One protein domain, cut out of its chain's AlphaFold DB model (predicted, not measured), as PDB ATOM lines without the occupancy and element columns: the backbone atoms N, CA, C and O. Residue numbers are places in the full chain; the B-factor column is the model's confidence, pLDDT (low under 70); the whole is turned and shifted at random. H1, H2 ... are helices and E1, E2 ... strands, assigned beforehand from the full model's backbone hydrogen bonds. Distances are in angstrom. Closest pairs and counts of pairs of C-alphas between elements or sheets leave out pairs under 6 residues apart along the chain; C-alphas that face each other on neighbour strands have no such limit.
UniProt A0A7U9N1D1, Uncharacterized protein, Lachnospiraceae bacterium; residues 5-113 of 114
ATOM      1  N   LEU A   5      34.040  12.698   9.309       95.12
ATOM      2  CA  LEU A   5      35.234  11.926   9.598       95.12
ATOM      3  C   LEU A   5      35.621  12.187  11.049       95.12
ATOM      4  O   LEU A   5      35.884  13.327  11.426       95.12
ATOM      5  N   GLU A   6      35.662  11.124  11.832       93.56
ATOM      6  CA  GLU A   6      36.178  11.115  13.194       93.56
ATOM      7  C   GLU A   6      37.460  10.285  13.193       93.56
ATOM      8  O   GLU A   6      37.482   9.180  12.656       93.56
ATOM      9  N   ILE A   7      38.534  10.830  13.759       91.12
ATOM     10  CA  ILE A   7      39.822  10.148  13.887       91.12
ATOM     11  C   ILE A   7      40.212  10.200  15.357       91.12
ATOM     12  O   ILE A   7      40.361  11.286  15.917       91.12
ATOM     13  N   ASN A   8      40.402   9.032  15.962       86.81
ATOM     14  CA  ASN A   8      41.015   8.912  17.276       86.81
ATOM     15  C   ASN A   8      42.498   8.581  17.096       86.81
ATOM     16  O   ASN A   8      42.872   7.411  17.058       86.81
ATOM     17  N   ASP A   9      43.315   9.618  16.922       81.81
ATOM     18  CA  ASP A   9      44.754   9.499  16.680       81.81
ATOM     19  C   ASP A   9      45.539   9.552  18.001       81.81
ATOM     20  O   ASP A   9      45.392  10.508  18.773       81.81
ATOM     21  N   LYS A  10      46.356   8.531  18.289       73.31
ATOM     22  CA  LYS A  10      47.125   8.422  19.541       73.31
ATOM     23  C   LYS A  10      48.594   8.112  19.247       73.31
ATOM     24  O   LYS A  10      48.985   6.971  19.061       73.31
ATOM     25  N   PHE A  11      49.428   9.152  19.259       63.16
ATOM     26  CA  PHE A  11      50.831   9.085  18.825       63.16
ATOM     27  C   PHE A  11      51.865   8.624  19.881       63.16
ATOM     28  O   PHE A  11      53.030   8.461  19.524       63.16
ATOM     29  N   PHE A  12      51.517   8.438  21.164       53.88
ATOM     30  CA  PHE A  12      52.502   8.122  22.223       53.88
ATOM     31  C   PHE A  12      52.106   6.901  23.069       53.88
ATOM     32  O   PHE A  12      51.039   6.896  23.677       53.88
ATOM     33  N   ASN A  13      53.008   5.908  23.148       60.50
ATOM     34  CA  ASN A  13      52.832   4.608  23.822       60.50
ATOM     35  C   ASN A  13      51.591   3.824  23.349       60.50
ATOM     36  O   ASN A  13      50.740   3.451  24.154       60.50
ATOM     37  N   ASP A  14      51.519   3.583  22.037       66.12
ATOM     38  CA  ASP A  14      50.425   2.909  21.321       66.12
ATOM     39  C   ASP A  14      50.315   1.409  21.660       66.12
ATOM     40  O   ASP A  14      50.694   0.526  20.892       66.12
ATOM     41  N   ILE A  15      49.858   1.114  22.877       74.06
ATOM     42  CA  ILE A  15      49.387  -0.216  23.253       74.06
ATOM     43  C   ILE A  15      47.869  -0.193  23.110       74.06
ATOM     44  O   ILE A  15      47.173   0.506  23.855       74.06
ATOM     45  N   GLU A  16      47.372  -0.963  22.145       76.69
ATOM     46  CA  GLU A  16      45.944  -1.135  21.916       76.69
ATOM     47  C   GLU A  16      45.298  -1.822  23.131       76.69
ATOM     48  O   GLU A  16      45.712  -2.905  23.550       76.69
ATOM     49  N   THR A  17      44.271  -1.194  23.704       79.00
ATOM     50  CA  THR A  17      43.402  -1.800  24.725       79.00
ATOM     51  C   THR A  17      41.944  -1.712  24.275       79.00
ATOM     52  O   THR A  17      41.634  -1.044  23.290       79.00
ATOM     53  N   GLU A  18      41.018  -2.390  24.960       77.81
ATOM     54  CA  GLU A  18      39.587  -2.316  24.613       77.81
ATOM     55  C   GLU A  18      39.047  -0.878  24.618       77.81
ATOM     56  O   GLU A  18      38.325  -0.503  23.697       77.81
ATOM     57  N   ASP A  19      39.494  -0.051  25.566       78.75
ATOM     58  CA  ASP A  19      39.094   1.358  25.681       78.75
ATOM     59  C   ASP A  19      40.020   2.323  24.916       78.75
ATOM     60  O   ASP A  19      39.795   3.537  24.893       78.75
ATOM     61  N   ASN A  20      41.096   1.814  24.308       75.75
ATOM     62  CA  ASN A  20      42.125   2.630  23.675       75.75
ATOM     63  C   ASN A  20      42.581   2.022  22.348       75.75
ATOM     64  O   ASN A  20      43.612   1.355  22.281       75.75
ATOM     65  N   ARG A  21      41.813   2.289  21.288       83.19
ATOM     66  CA  ARG A  21      42.119   1.840  19.923       83.19
ATOM     67  C   ARG A  21      42.300   3.011  18.978       83.19
ATOM     68  O   ARG A  21      41.508   3.954  19.007       83.19
ATOM     69  N   TRP A  22      43.291   2.920  18.102       88.50
ATOM     70  CA  TRP A  22      43.388   3.818  16.960       88.50
ATOM     71  C   TRP A  22      42.301   3.458  15.946       88.50
ATOM     72  O   TRP A  22      42.229   2.326  15.469       88.50
ATOM     73  N   TYR A  23      41.432   4.416  15.625       88.38
ATOM     74  CA  TYR A  23      40.401   4.219  14.613       88.38
ATOM     75  C   TYR A  23      40.119   5.485  13.810       88.38
ATOM     76  O   TYR A  23      40.408   6.611  14.228       88.38
ATOM     77  N   ALA A  24      39.487   5.269  12.660       92.50
ATOM     78  CA  ALA A  24      38.812   6.298  11.896       92.50
ATOM     79  C   ALA A  24      37.383   5.837  11.589       92.50
ATOM     80  O   ALA A  24      37.182   4.736  11.075       92.50
ATOM     81  N   ASN A  25      36.405   6.694  11.867       93.81
ATOM     82  CA  ASN A  25      35.008   6.480  11.515       93.81
ATOM     83  C   ASN A  25      34.621   7.428  10.385       93.81
ATOM     84  O   ASN A  25      34.856   8.634  10.459       93.81
ATOM     85  N   ILE A  26      33.975   6.882   9.358       95.06
ATOM     86  CA  ILE A  26      33.366   7.661   8.281       95.06
ATOM     87  C   ILE A  26      31.855   7.488   8.388       95.06
ATOM     88  O   ILE A  26      31.355   6.365   8.347       95.06
ATOM     89  N   LYS A  27      31.121   8.596   8.510       95.62
ATOM     90  CA  LYS A  27      29.662   8.588   8.653       95.62
ATOM     91  C   LYS A  27      29.001   9.335   7.501       95.62
ATOM     92  O   LYS A  27      29.346  10.478   7.206       95.62
ATOM     93  N   PHE A  28      28.026   8.686   6.875       95.38
ATOM     94  CA  PHE A  28      27.175   9.265   5.839       95.38
ATOM     95  C   PHE A  28      25.747   9.368   6.371       95.38
ATOM     96  O   PHE A  28      25.197   8.387   6.871       95.38
ATOM     97  N   TYR A  29      25.127  10.537   6.234       96.00
ATOM     98  CA  TYR A  29      23.713  10.721   6.551       96.00
ATOM     99  C   TYR A  29      22.874  10.481   5.299       96.00
ATOM    100  O   TYR A  29      22.742  11.363   4.449       96.00
ATOM    101  N   GLY A  30      22.325   9.273   5.164       94.62
ATOM    102  CA  GLY A  30      21.574   8.866   3.969       94.62
ATOM    103  C   GLY A  30      20.280   9.653   3.733       94.62
ATOM    104  O   GLY A  30      19.836   9.785   2.600       94.62
ATOM    105  N   ASN A  31      19.690  10.226   4.782       94.75
ATOM    106  CA  ASN A  31      18.474  11.041   4.708       94.75
ATOM    107  C   ASN A  31      18.747  12.553   4.567       94.75
ATOM    108  O   ASN A  31      17.818  13.363   4.631       94.75
ATOM    109  N   GLU A  32      20.005  12.960   4.381       93.12
ATOM    110  CA  GLU A  32      20.380  14.366   4.272       93.12
ATOM    111  C   GLU A  32      20.040  14.942   2.887       93.12
ATOM    112  O   GLU A  32      20.690  14.658   1.880       93.12
ATOM    113  N   LYS A  33      19.036  15.828   2.839       87.75
ATOM    114  CA  LYS A  33      18.498  16.392   1.584       87.75
ATOM    115  C   LYS A  33      19.534  17.134   0.728       87.75
ATOM    116  O   LYS A  33      19.393  17.179  -0.490       87.75
ATOM    117  N   GLY A  34      20.564  17.725   1.340       87.00
ATOM    118  CA  GLY A  34      21.609  18.478   0.635       87.00
ATOM    119  C   GLY A  34      22.649  17.603  -0.074       87.00
ATOM    120  O   GLY A  34      23.436  18.103  -0.884       87.00
ATOM    121  N   HIS A  35      22.676  16.302   0.216       87.19
ATOM    122  CA  HIS A  35      23.729  15.392  -0.217       87.19
ATOM    123  C   HIS A  35      23.138  14.078  -0.739       87.19
ATOM    124  O   HIS A  35      23.367  13.017  -0.178       87.19
ATOM    125  N   LEU A  36      22.432  14.162  -1.874       85.25
ATOM    126  CA  LEU A  36      21.659  13.065  -2.487       85.25
ATOM    127  C   LEU A  36      22.421  11.730  -2.613       85.25
ATOM    128  O   LEU A  36      21.858  10.678  -2.343       85.25
ATOM    129  N   TYR A  37      23.715  11.772  -2.936       88.38
ATOM    130  CA  TYR A  37      24.550  10.568  -3.068       88.38
ATOM    131  C   TYR A  37      24.899   9.876  -1.738       88.38
ATOM    132  O   TYR A  37      25.544   8.830  -1.743       88.38
ATOM    133  N   ASN A  38      24.540  10.450  -0.586       92.75
ATOM    134  CA  ASN A  38      24.780   9.814   0.707       92.75
ATOM    135  C   ASN A  38      23.878   8.587   0.900       92.75
ATOM    136  O   ASN A  38      24.332   7.607   1.483       92.75
ATOM    137  N   ALA A  39      22.642   8.615   0.387       92.88
ATOM    138  CA  ALA A  39      21.733   7.468   0.431       92.88
ATOM    139  C   ALA A  39      22.329   6.265  -0.314       92.88
ATOM    140  O   ALA A  39      22.400   5.167   0.241       92.88
ATOM    141  N   ASP A  40      22.840   6.503  -1.524       91.31
ATOM    142  CA  ASP A  40      23.498   5.476  -2.336       91.31
ATOM    143  C   ASP A  40      24.729   4.902  -1.625       91.31
ATOM    144  O   ASP A  40      24.929   3.690  -1.614       91.31
ATOM    145  N   MET A  41      25.527   5.745  -0.955       92.50
ATOM    146  CA  MET A  41      26.663   5.270  -0.157       92.50
ATOM    147  C   MET A  41      26.242   4.415   1.034       92.50
ATOM    148  O   MET A  41      26.869   3.387   1.284       92.50
ATOM    149  N   CYS A  42      25.193   4.803   1.763       95.00
ATOM    150  CA  CYS A  42      24.655   3.982   2.847       95.00
ATOM    151  C   CYS A  42      24.203   2.615   2.320       95.00
ATOM    152  O   CYS A  42      24.546   1.589   2.907       95.00
ATOM    153  N   GLN A  43      23.501   2.593   1.185       93.94
ATOM    154  CA  GLN A  43      23.048   1.356   0.557       93.94
ATOM    155  C   GLN A  43      24.223   0.491   0.081       93.94
ATOM    156  O   GLN A  43      24.221  -0.721   0.291       93.94
ATOM    157  N   PHE A  44      25.246   1.101  -0.525       94.38
ATOM    158  CA  PHE A  44      26.464   0.408  -0.940       94.38
ATOM    159  C   PHE A  44      27.166  -0.262   0.242       94.38
ATOM    160  O   PHE A  44      27.467  -1.452   0.175       94.38
ATOM    161  N   LEU A  45      27.403   0.488   1.323       95.69
ATOM    162  CA  LEU A  45      28.091  -0.016   2.511       95.69
ATOM    163  C   LEU A  45      27.291  -1.127   3.200       95.69
ATOM    164  O   LEU A  45      27.884  -2.124   3.606       95.69
ATOM    165  N   ALA A  46      25.960  -1.005   3.266       96.00
ATOM    166  CA  ALA A  46      25.092  -2.058   3.788       96.00
ATOM    167  C   ALA A  46      25.198  -3.347   2.955       96.00
ATOM    168  O   ALA A  46      25.473  -4.413   3.500       96.00
ATOM    169  N   SER A  47      25.072  -3.241   1.626       96.44
ATOM    170  CA  SER A  47      25.214  -4.395   0.728       96.44
ATOM    171  C   SER A  47      26.615  -5.011   0.768       96.44
ATOM    172  O   SER A  47      26.749  -6.226   0.633       96.44
ATOM    173  N   LEU A  48      27.663  -4.197   0.935       96.38
ATOM    174  CA  LEU A  48      29.033  -4.679   1.100       96.38
ATOM    175  C   LEU A  48      29.189  -5.475   2.394       96.38
ATOM    176  O   LEU A  48      29.779  -6.554   2.357       96.38
ATOM    177  N   ASN A  49      28.658  -4.963   3.508       96.94
ATOM    178  CA  ASN A  49      28.721  -5.645   4.795       96.94
ATOM    179  C   ASN A  49      28.014  -7.003   4.738       96.94
ATOM    180  O   ASN A  49      28.629  -8.017   5.043       96.94
ATOM    181  N   GLU A  50      26.777  -7.038   4.237       96.81
ATOM    182  CA  GLU A  50      25.995  -8.273   4.085       96.81
ATOM    183  C   GLU A  50      26.701  -9.302   3.187       96.81
ATOM    184  O   GLU A  50      26.832 -10.474   3.541       96.81
ATOM    185  N   SER A  51      27.218  -8.865   2.033       96.62
ATOM    186  CA  SER A  51      27.898  -9.765   1.089       96.62
ATOM    187  C   SER A  51      29.191 -10.331   1.673       96.62
ATOM    188  O   SER A  51      29.526 -11.493   1.442       96.62
ATOM    189  N   ARG A  52      29.925  -9.513   2.436       97.00
ATOM    190  CA  ARG A  52      31.152  -9.923   3.118       97.00
ATOM    191  C   ARG A  52      30.851 -10.898   4.252       97.00
ATOM    192  O   ARG A  52      31.485 -11.945   4.300       97.00
ATOM    193  N   GLU A  53      29.876 -10.593   5.105       97.56
ATOM    194  CA  GLU A  53      29.451 -11.480   6.191       97.56
ATOM    195  C   GLU A  53      28.983 -12.830   5.645       97.56
ATOM    196  O   GLU A  53      29.410 -13.869   6.141       97.56
ATOM    197  N   SER A  54      28.176 -12.842   4.578       97.38
ATOM    198  CA  SER A  54      27.710 -14.075   3.927       97.38
ATOM    199  C   SER A  54      28.856 -14.921   3.354       97.38
ATOM    200  O   SER A  54      28.822 -16.152   3.425       97.38
ATOM    201  N   PHE A  55      29.888 -14.280   2.801       96.88
ATOM    202  CA  PHE A  55      31.082 -14.971   2.316       96.88
ATOM    203  C   PHE A  55      31.941 -15.518   3.469       96.88
ATOM    204  O   PHE A  55      32.323 -16.686   3.446       96.88
ATOM    205  N   GLU A  56      32.203 -14.710   4.503       96.88
ATOM    206  CA  GLU A  56      33.004 -15.101   5.678       96.88
ATOM    207  C   GLU A  56      32.333 -16.207   6.510       96.88
ATOM    208  O   GLU A  56      33.015 -17.025   7.126       96.88
ATOM    209  N   SER A  57      31.000 -16.277   6.480       97.38
ATOM    210  CA  SER A  57      30.200 -17.331   7.117       97.38
ATOM    211  C   SER A  57      29.912 -18.537   6.207       97.38
ATOM    212  O   SER A  57      29.143 -19.417   6.587       97.38
ATOM    213  N   TYR A  58      30.558 -18.618   5.035       95.94
ATOM    214  CA  TYR A  58      30.473 -19.728   4.069       95.94
ATOM    215  C   TYR A  58      29.095 -19.961   3.423       95.94
ATOM    216  O   TYR A  58      28.899 -20.973   2.748       95.94
ATOM    217  N   PHE A  59      28.144 -19.034   3.571       95.56
ATOM    218  CA  PHE A  59      26.840 -19.111   2.901       95.56
ATOM    219  C   PHE A  59      26.924 -18.742   1.417       95.56
ATOM    220  O   PHE A  59      26.159 -19.266   0.608       95.56
ATOM    221  N   THR A  60      27.860 -17.863   1.051       95.69
ATOM    222  CA  THR A  60      28.094 -17.463  -0.339       95.69
ATOM    223  C   THR A  60      29.401 -18.064  -0.858       95.69
ATOM    224  O   THR A  60      30.461 -17.801  -0.288       95.69
ATOM    225  N   PRO A  61      29.380 -18.834  -1.960       97.12
ATOM    226  CA  PRO A  61      30.598 -19.310  -2.605       97.12
ATOM    227  C   PRO A  61      31.424 -18.173  -3.226       97.12
ATOM    228  O   PRO A  61      30.915 -17.106  -3.578       97.12
ATOM    229  N   LYS A  62      32.730 -18.410  -3.398       96.38
ATOM    230  CA  LYS A  62      33.681 -17.388  -3.868       96.38
ATOM    231  C   LYS A  62      33.327 -16.800  -5.237       96.38
ATOM    232  O   LYS A  62      33.485 -15.600  -5.441       96.38
ATOM    233  N   ASP A  63      32.887 -17.625  -6.178       97.56
ATOM    234  CA  ASP A  63      32.504 -17.198  -7.526       97.56
ATOM    235  C   ASP A  63      31.301 -16.244  -7.503       97.56
ATOM    236  O   ASP A  63      31.333 -15.213  -8.173       97.56
ATOM    237  N   MET A  64      30.300 -16.519  -6.664       96.44
ATOM    238  CA  MET A  64      29.149 -15.631  -6.463       96.44
ATOM    239  C   MET A  64      29.553 -14.298  -5.825       96.44
ATOM    240  O   MET A  64      29.129 -13.237  -6.289       96.44
ATOM    241  N   PHE A  65      30.440 -14.321  -4.826       97.06
ATOM    242  CA  PHE A  65      30.987 -13.092  -4.242       97.06
ATOM    243  C   PHE A  65      31.803 -12.277  -5.264       97.06
ATOM    244  O   PHE A  65      31.714 -11.047  -5.324       97.06
ATOM    245  N   ASP A  66      32.576 -12.944  -6.125       97.31
ATOM    246  CA  ASP A  66      33.318 -12.293  -7.208       97.31
ATOM    247  C   ASP A  66      32.389 -11.686  -8.275       97.31
ATOM    248  O   ASP A  66      32.680 -10.597  -8.782       97.31
ATOM    249  N   ILE A  67      31.270 -12.342  -8.598       97.38
ATOM    250  CA  ILE A  67      30.230 -11.798  -9.485       97.38
ATOM    251  C   ILE A  67      29.620 -10.535  -8.874       97.38
ATOM    252  O   ILE A  67      29.565  -9.509  -9.557       97.38
ATOM    253  N   TRP A  68      29.245 -10.571  -7.591       96.62
ATOM    254  CA  TRP A  68      28.702  -9.409  -6.885       96.62
ATOM    255  C   TRP A  68      29.662  -8.210  -6.939       96.62
ATOM    256  O   TRP A  68      29.254  -7.106  -7.304       96.62
ATOM    257  N   LYS A  69      30.963  -8.422  -6.686       96.12
ATOM    258  CA  LYS A  69      31.974  -7.352  -6.784       96.12
ATOM    259  C   LYS A  69      32.034  -6.745  -8.184       96.12
ATOM    260  O   LYS A  69      32.066  -5.523  -8.318       96.12
ATOM    261  N   LYS A  70      32.053  -7.580  -9.228       96.31
ATOM    262  CA  LYS A  70      32.097  -7.113 -10.625       96.31
ATOM    263  C   LYS A  70      30.861  -6.291 -10.984       96.31
ATOM    264  O   LYS A  70      31.006  -5.251 -11.617       96.31
ATOM    265  N   GLN A  71      29.679  -6.733 -10.552       94.88
ATOM    266  CA  GLN A  71      28.425  -6.004 -10.751       94.88
ATOM    267  C   GLN A  71      28.470  -4.639 -10.063       94.88
ATOM    268  O   GLN A  71      28.278  -3.628 -10.727       94.88
ATOM    269  N   LYS A  72      28.849  -4.580  -8.779       93.25
ATOM    270  CA  LYS A  72      28.963  -3.299  -8.065       93.25
ATOM    271  C   LYS A  72      29.980  -2.358  -8.703       93.25
ATOM    272  O   LYS A  72      29.700  -1.176  -8.847       93.25
ATOM    273  N   ILE A  73      31.138  -2.853  -9.141       91.44
ATOM    274  CA  ILE A  73      32.106  -2.013  -9.863       91.44
ATOM    275  C   ILE A  73      31.476  -1.429 -11.133       91.44
ATOM    276  O   ILE A  73      31.629  -0.236 -11.380       91.44
ATOM    277  N   ALA A  74      30.754  -2.236 -11.914       92.50
ATOM    278  CA  ALA A  74      30.078  -1.762 -13.118       92.50
ATOM    279  C   ALA A  74      29.022  -0.689 -12.791       92.50
ATOM    280  O   ALA A  74      29.078   0.392 -13.377       92.50
ATOM    281  N   ASP A  75      28.152  -0.944 -11.807       90.06
ATOM    282  CA  ASP A  75      27.070  -0.040 -11.384       90.06
ATOM    283  C   ASP A  75      27.588   1.352 -10.985       90.06
ATOM    284  O   ASP A  75      27.014   2.375 -11.356       90.06
ATOM    285  N   TYR A  76      28.696   1.406 -10.236       86.62
ATOM    286  CA  TYR A  76      29.252   2.670  -9.742       86.62
ATOM    287  C   TYR A  76      30.261   3.311 -10.707       86.62
ATOM    288  O   TYR A  76      30.505   4.514 -10.607       86.62
ATOM    289  N   SER A  77      30.820   2.568 -11.673       85.00
ATOM    290  CA  SER A  77      31.777   3.109 -12.658       85.00
ATOM    291  C   SER A  77      31.187   4.204 -13.549       85.00
ATOM    292  O   SER A  77      31.913   5.061 -14.051       85.00
ATOM    293  N   THR A  78      29.864   4.204 -13.722       80.06
ATOM    294  CA  THR A  78      29.137   5.190 -14.522       80.06
ATOM    295  C   THR A  78      28.831   6.479 -13.763       80.06
ATOM    296  O   THR A  78      28.355   7.433 -14.374       80.06
ATOM    297  N   LEU A  79      29.078   6.533 -12.448       75.38
ATOM    298  CA  LEU A  79      28.810   7.712 -11.631       75.38
ATOM    299  C   LEU A  79      30.051   8.618 -11.585       75.38
ATOM    300  O   LEU A  79      31.053   8.270 -10.957       75.38
ATOM    301  N   PRO A  80      30.014   9.811 -12.207       63.72
ATOM    302  CA  PRO A  80      31.119  10.745 -12.111       63.72
ATOM    303  C   PRO A  80      31.129  11.345 -10.704       63.72
ATOM    304  O   PRO A  80      30.364  12.257 -10.389       63.72
ATOM    305  N   VAL A  81      32.032  10.874  -9.842       68.12
ATOM    306  CA  VAL A  81      32.410  11.652  -8.659       68.12
ATOM    307  C   VAL A  81      33.084  12.913  -9.187       68.12
ATOM    308  O   VAL A  81      34.234  12.892  -9.623       68.12
ATOM    309  N   THR A  82      32.343  14.020  -9.225       66.62
ATOM    310  CA  THR A  82      32.870  15.300  -9.695       66.62
ATOM    311  C   THR A  82      34.053  15.684  -8.821       66.62
ATOM    312  O   THR A  82      33.885  15.974  -7.632       66.62
ATOM    313  N   LYS A  83      35.258  15.680  -9.399       67.12
ATOM    314  CA  LYS A  83      36.455  16.168  -8.720       67.12
ATOM    315  C   LYS A  83      36.221  17.634  -8.377       67.12
ATOM    316  O   LYS A  83      36.136  18.472  -9.272       67.12
ATOM    317  N   LYS A  84      36.101  17.943  -7.085       76.56
ATOM    318  CA  LYS A  84      36.009  19.328  -6.630       76.56
ATOM    319  C   LYS A  84      37.285  20.051  -7.060       76.56
ATOM    320  O   LYS A  84      38.382  19.677  -6.648       76.56
ATOM    321  N   VAL A  85      37.133  21.055  -7.915       81.69
ATOM    322  CA  VAL A  85      38.224  21.954  -8.290       81.69
ATOM    323  C   VAL A  85      38.303  23.021  -7.208       81.69
ATOM    324  O   VAL A  85      37.312  23.689  -6.918       81.69
ATOM    325  N   TYR A  86      39.462  23.138  -6.570       84.44
ATOM    326  CA  TYR A  86      39.726  24.216  -5.628       84.44
ATOM    327  C   TYR A  86      40.304  25.394  -6.401       84.44
ATOM    328  O   TYR A  86      41.218  25.219  -7.207       84.44
ATOM    329  N   GLU A  87      39.753  26.581  -6.172       88.56
ATOM    330  CA  GLU A  87      40.260  27.807  -6.778       88.56
ATOM    331  C   GLU A  87      41.703  28.067  -6.331       88.56
ATOM    332  O   GLU A  87      42.046  27.916  -5.154       88.56
ATOM    333  N   ASN A  88      42.554  28.474  -7.273       91.12
ATOM    334  CA  ASN A  88      43.904  28.920  -6.956       91.12
ATOM    335  C   ASN A  88      43.851  30.394  -6.536       91.12
ATOM    336  O   ASN A  88      43.799  31.280  -7.385       91.12
ATOM    337  N   ILE A  89      43.828  30.639  -5.226       95.12
ATOM    338  CA  ILE A  89      43.763  31.984  -4.645       95.12
ATOM    339  C   ILE A  89      45.123  32.437  -4.106       95.12
ATOM    340  O   ILE A  89      45.896  31.655  -3.535       95.12
ATOM    341  N   ASP A  90      45.404  33.733  -4.250       94.81
ATOM    342  CA  ASP A  90      46.637  34.337  -3.761       94.81
ATOM    343  C   ASP A  90      46.703  34.354  -2.221       94.81
ATOM    344  O   ASP A  90      45.723  34.124  -1.502       94.81
ATOM    345  N   SER A  91      47.902  34.606  -1.694       94.06
ATOM    346  CA  SER A  91      48.157  34.529  -0.255       94.06
ATOM    347  C   SER A  91      47.392  35.573   0.561       94.06
ATOM    348  O   SER A  91      46.947  35.259   1.666       94.06
ATOM    349  N   ALA A  92      47.207  36.785   0.030       96.31
ATOM    350  CA  ALA A  92      46.490  37.845   0.728       96.31
ATOM    351  C   ALA A  92      44.995  37.510   0.823       96.31
ATOM    352  O   ALA A  92      44.420  37.566   1.915       96.31
ATOM    353  N   THR A  93      44.392  37.054  -0.279       94.44
ATOM    354  CA  THR A  93      42.987  36.613  -0.313       94.44
ATOM    355  C   THR A  93      42.750  35.430   0.630       94.44
ATOM    356  O   THR A  93      41.810  35.441   1.427       94.44
ATOM    357  N   ARG A  94      43.653  34.438   0.633       95.00
ATOM    358  CA  ARG A  94      43.591  33.290   1.556       95.00
ATOM    359  C   ARG A  94      43.660  33.715   3.022       95.00
ATOM    360  O   ARG A  94      42.925  33.183   3.851       95.00
ATOM    361  N   MET A  95      44.538  34.667   3.351       95.44
ATOM    362  CA  MET A  95      44.697  35.164   4.719       95.44
ATOM    363  C   MET A  95      43.453  35.915   5.197       95.44
ATOM    364  O   MET A  95      43.015  35.701   6.327       95.44
ATOM    365  N   LYS A  96      42.844  36.727   4.327       96.19
ATOM    366  CA  LYS A  96      41.585  37.419   4.622       96.19
ATOM    367  C   LYS A  96      40.453  36.427   4.919       96.19
ATOM    368  O   LYS A  96      39.861  36.497   5.993       96.19
ATOM    369  N   LEU A  97      40.225  35.454   4.030       94.69
ATOM    370  CA  LEU A  97      39.186  34.426   4.207       94.69
ATOM    371  C   LEU A  97      39.383  33.609   5.491       94.69
ATOM    372  O   LEU A  97      38.415  33.263   6.170       94.69
ATOM    373  N   ARG A  98      40.642  33.314   5.848       94.69
ATOM    374  CA  ARG A  98      40.981  32.640   7.107       94.69
ATOM    375  C   ARG A  98      40.565  33.474   8.318       94.69
ATOM    376  O   ARG A  98      39.925  32.935   9.215       94.69
ATOM    377  N   ASN A  99      40.912  34.759   8.350       96.50
ATOM    378  CA  ASN A  99      40.593  35.633   9.482       96.50
ATOM    379  C   ASN A  99      39.072  35.788   9.655       96.50
ATOM    380  O   ASN A  99      38.562  35.604  10.755       96.50
ATOM    381  N   GLU A 100      38.333  35.990   8.560       96.25
ATOM    382  CA  GLU A 100      36.863  36.054   8.574       96.25
ATOM    383  C   GLU A 100      36.207  34.744   9.047       96.25
ATOM    384  O   GLU A 100      35.123  34.744   9.636       96.25
ATOM    385  N   HIS A 101      36.819  33.593   8.759       93.12
ATOM    386  CA  HIS A 101      36.356  32.312   9.287       93.12
ATOM    387  C   HIS A 101      36.585  32.216  10.799       93.12
ATOM    388  O   HIS A 101      35.667  31.843  11.526       93.12
ATOM    389  N   LEU A 102      37.778  32.589  11.273       94.38
ATOM    390  CA  LEU A 102      38.123  32.574  12.696       94.38
ATOM    391  C   LEU A 102      37.195  33.484  13.507       94.38
ATOM    392  O   LEU A 102      36.639  33.041  14.505       94.38
ATOM    393  N   GLU A 103      36.953  34.715  13.053       95.00
ATOM    394  CA  GLU A 103      36.036  35.648  13.722       95.00
ATOM    395  C   GLU A 103      34.617  35.082  13.868       95.00
ATOM    396  O   GLU A 103      33.981  35.257  14.907       95.00
ATOM    397  N   ARG A 104      34.118  34.367  12.848       92.38
ATOM    398  CA  ARG A 104      32.811  33.693  12.917       92.38
ATOM    399  C   ARG A 104      32.790  32.576  13.958       92.38
ATOM    400  O   ARG A 104      31.812  32.474  14.692       92.38
ATOM    401  N   GLN A 105      33.850  31.772  14.037       89.56
ATOM    402  CA  GLN A 105      33.968  30.709  15.043       89.56
ATOM    403  C   GLN A 105      34.022  31.291  16.461       89.56
ATOM    404  O   GLN A 105      33.303  30.827  17.341       89.56
ATOM    405  N   PHE A 106      34.804  32.357  16.671       89.88
ATOM    406  CA  PHE A 106      34.890  33.026  17.972       89.88
ATOM    407  C   PHE A 106      33.533  33.541  18.455       89.88
ATOM    408  O   PHE A 106      33.179  33.321  19.611       89.88
ATOM    409  N   LYS A 107      32.752  34.183  17.578       90.06
ATOM    410  CA  LYS A 107      31.412  34.680  17.927       90.06
ATOM    411  C   LYS A 107      30.441  33.552  18.273       90.06
ATOM    412  O   LYS A 107      29.677  33.690  19.219       90.06
ATOM    413  N   LYS A 108      30.491  32.438  17.536       86.56
ATOM    414  CA  LYS A 108      29.633  31.273  17.786       86.56
ATOM    415  C   LYS A 108      29.935  30.605  19.134       86.56
ATOM    416  O   LYS A 108      29.022  30.268  19.872       86.56
ATOM    417  N   ASN A 109      31.210  30.485  19.498       79.69
ATOM    418  CA  ASN A 109      31.582  29.897  20.788       79.69
ATOM    419  C   ASN A 109      31.155  30.766  21.984       79.69
ATOM    420  O   ASN A 109      30.883  30.226  23.051       79.69
ATOM    421  N   GLN A 110      31.088  32.093  21.820       75.56
ATOM    422  CA  GLN A 110      30.567  32.983  22.866       75.56
ATOM    423  C   GLN A 110      29.058  32.801  23.065       75.56
ATOM    424  O   GLN A 110      28.622  32.744  24.205       75.56
ATOM    425  N   SER A 111      28.283  32.634  21.986       68.31
ATOM    426  CA  SER A 111      26.832  32.412  22.090       68.31
ATOM    427  C   SER A 111      26.448  31.035  22.630       68.31
ATOM    428  O   SER A 111      25.382  30.900  23.209       68.31
ATOM    429  N   ASP A 112      27.288  30.016  22.428       65.81
ATOM    430  CA  ASP A 112      27.035  28.653  22.923       65.81
ATOM    431  C   ASP A 112      27.446  28.478  24.408       65.81
ATOM    432  O   ASP A 112      27.225  27.414  24.987       65.81
ATOM    433  N   SER A 113      28.068  29.500  25.015       61.00
ATOM    434  CA  SER A 113      28.534  29.508  26.414       61.00
ATOM    435  C   SER A 113      27.652  30.343  27.362       61.00
ATOM    436  O   SER A 113      27.965  30.420  28.552       61.00
TER     437      SER A 113
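Overview. This is residues 5 to 113 of the 114 residues of an uncharacterized protein of Lachnospiraceae bacterium (UniProt A0A7U9N1D1). This is an open, strung-out model in three pieces: a small two-strand hairpin, E1 and E2, with a long loop; two helices, H1 and H2, folded back side by side as a loose helical hairpin; and a lone helix, H3, held well away from both. Along the longest axis the strand hairpin lies between the helical hairpin at one end and H3 at the other, and residues 82 to 113, of which 91 to 111 belong to H3, stick out as a free arm. The printed part has 109 residues with two named strands and three named helices, in the order E1, E2, H1, H2, H3; the sheet's order is E1 - E2, antiparallel, and the class is mostly helix. The whole is extended, with a radius of gyration of the C-alphas of 21.5 A and spans of 58 by 42 by 28 A.

Along the chain. Find C-alpha 5 at (35.234, 11.926, 9.598); here strand E1 begins, and it runs over residues 5 to 8, 10.1 A from first to last C-alpha. Pass through residues 9 to 22, which hold no named element, and you reach strand E2, residues 23 to 27, 13.0 A long. After residues 28 to 36, look for C-alpha 37 at (24.550, 10.568, -3.068); from there helix H1 runs over residues 37 to 56, a length of 28.4 A. Helix H2 follows at residues 62 to 77, 22.4 A from first to last C-alpha. Residues 78 to 90 again hold no named element. Helix H3 then takes residues 91 to 111, the longest helix at 31.0 A, and its last C-alpha, that of Ser 111, is at (26.832, 32.412, 22.090).

Arrangement. Begin with the sheet, where E1 and E2 form a hairpin and are antiparallel, with 162 degrees between their N-to-C directions. Compare C-alphas 7 and 24, which face each other at 4.5 A. In the backbone, N 25 and O 6 are within hydrogen-bond range at 2.8 A, and so are N 6 and O 25 at 3.0 A. Go on to H1 and H2, a helical hairpin, which only just touch, with 3 pairs of C-alphas within 8 A. Their closest C-alphas are those of Phe 55 and Phe 65, 6.8 A apart. H1 touches H2 with residues 51 to 55 alone, and H2 touches H1 with residues 62 to 65 alone. The two helices run opposite ways at a shallow tilt of 11 degrees, and their centres are 12.1 A apart. H2 is apart from both E1 and E2, and H1 is apart from E1. H3 touches no helix and is apart from both strands. In H1, H2 and H3, every O i to N i+4 pair is within hydrogen-bond range.

Size, cuts and confidence. The two C-alphas farthest apart are those of Phe 59 and Ala 92, at 60.3 A. Set aside residues 82 to 113, which stand free, and the remaining 77 residues span 43 by 39 by 20 A. The printed part has no cut from residue 5 to residue 113. The link from E1 to E2, 14 residues, and the link from H2 to H3, 13 residues, are long; the link from E2 to H1, 9 residues, is short, and that from H1 to H2, 5 residues, is tight. The mean pLDDT of the printed part is 88.5. Look for values under 70 at residues 11 to 14, residues 80 to 83 and residues 111 to 113.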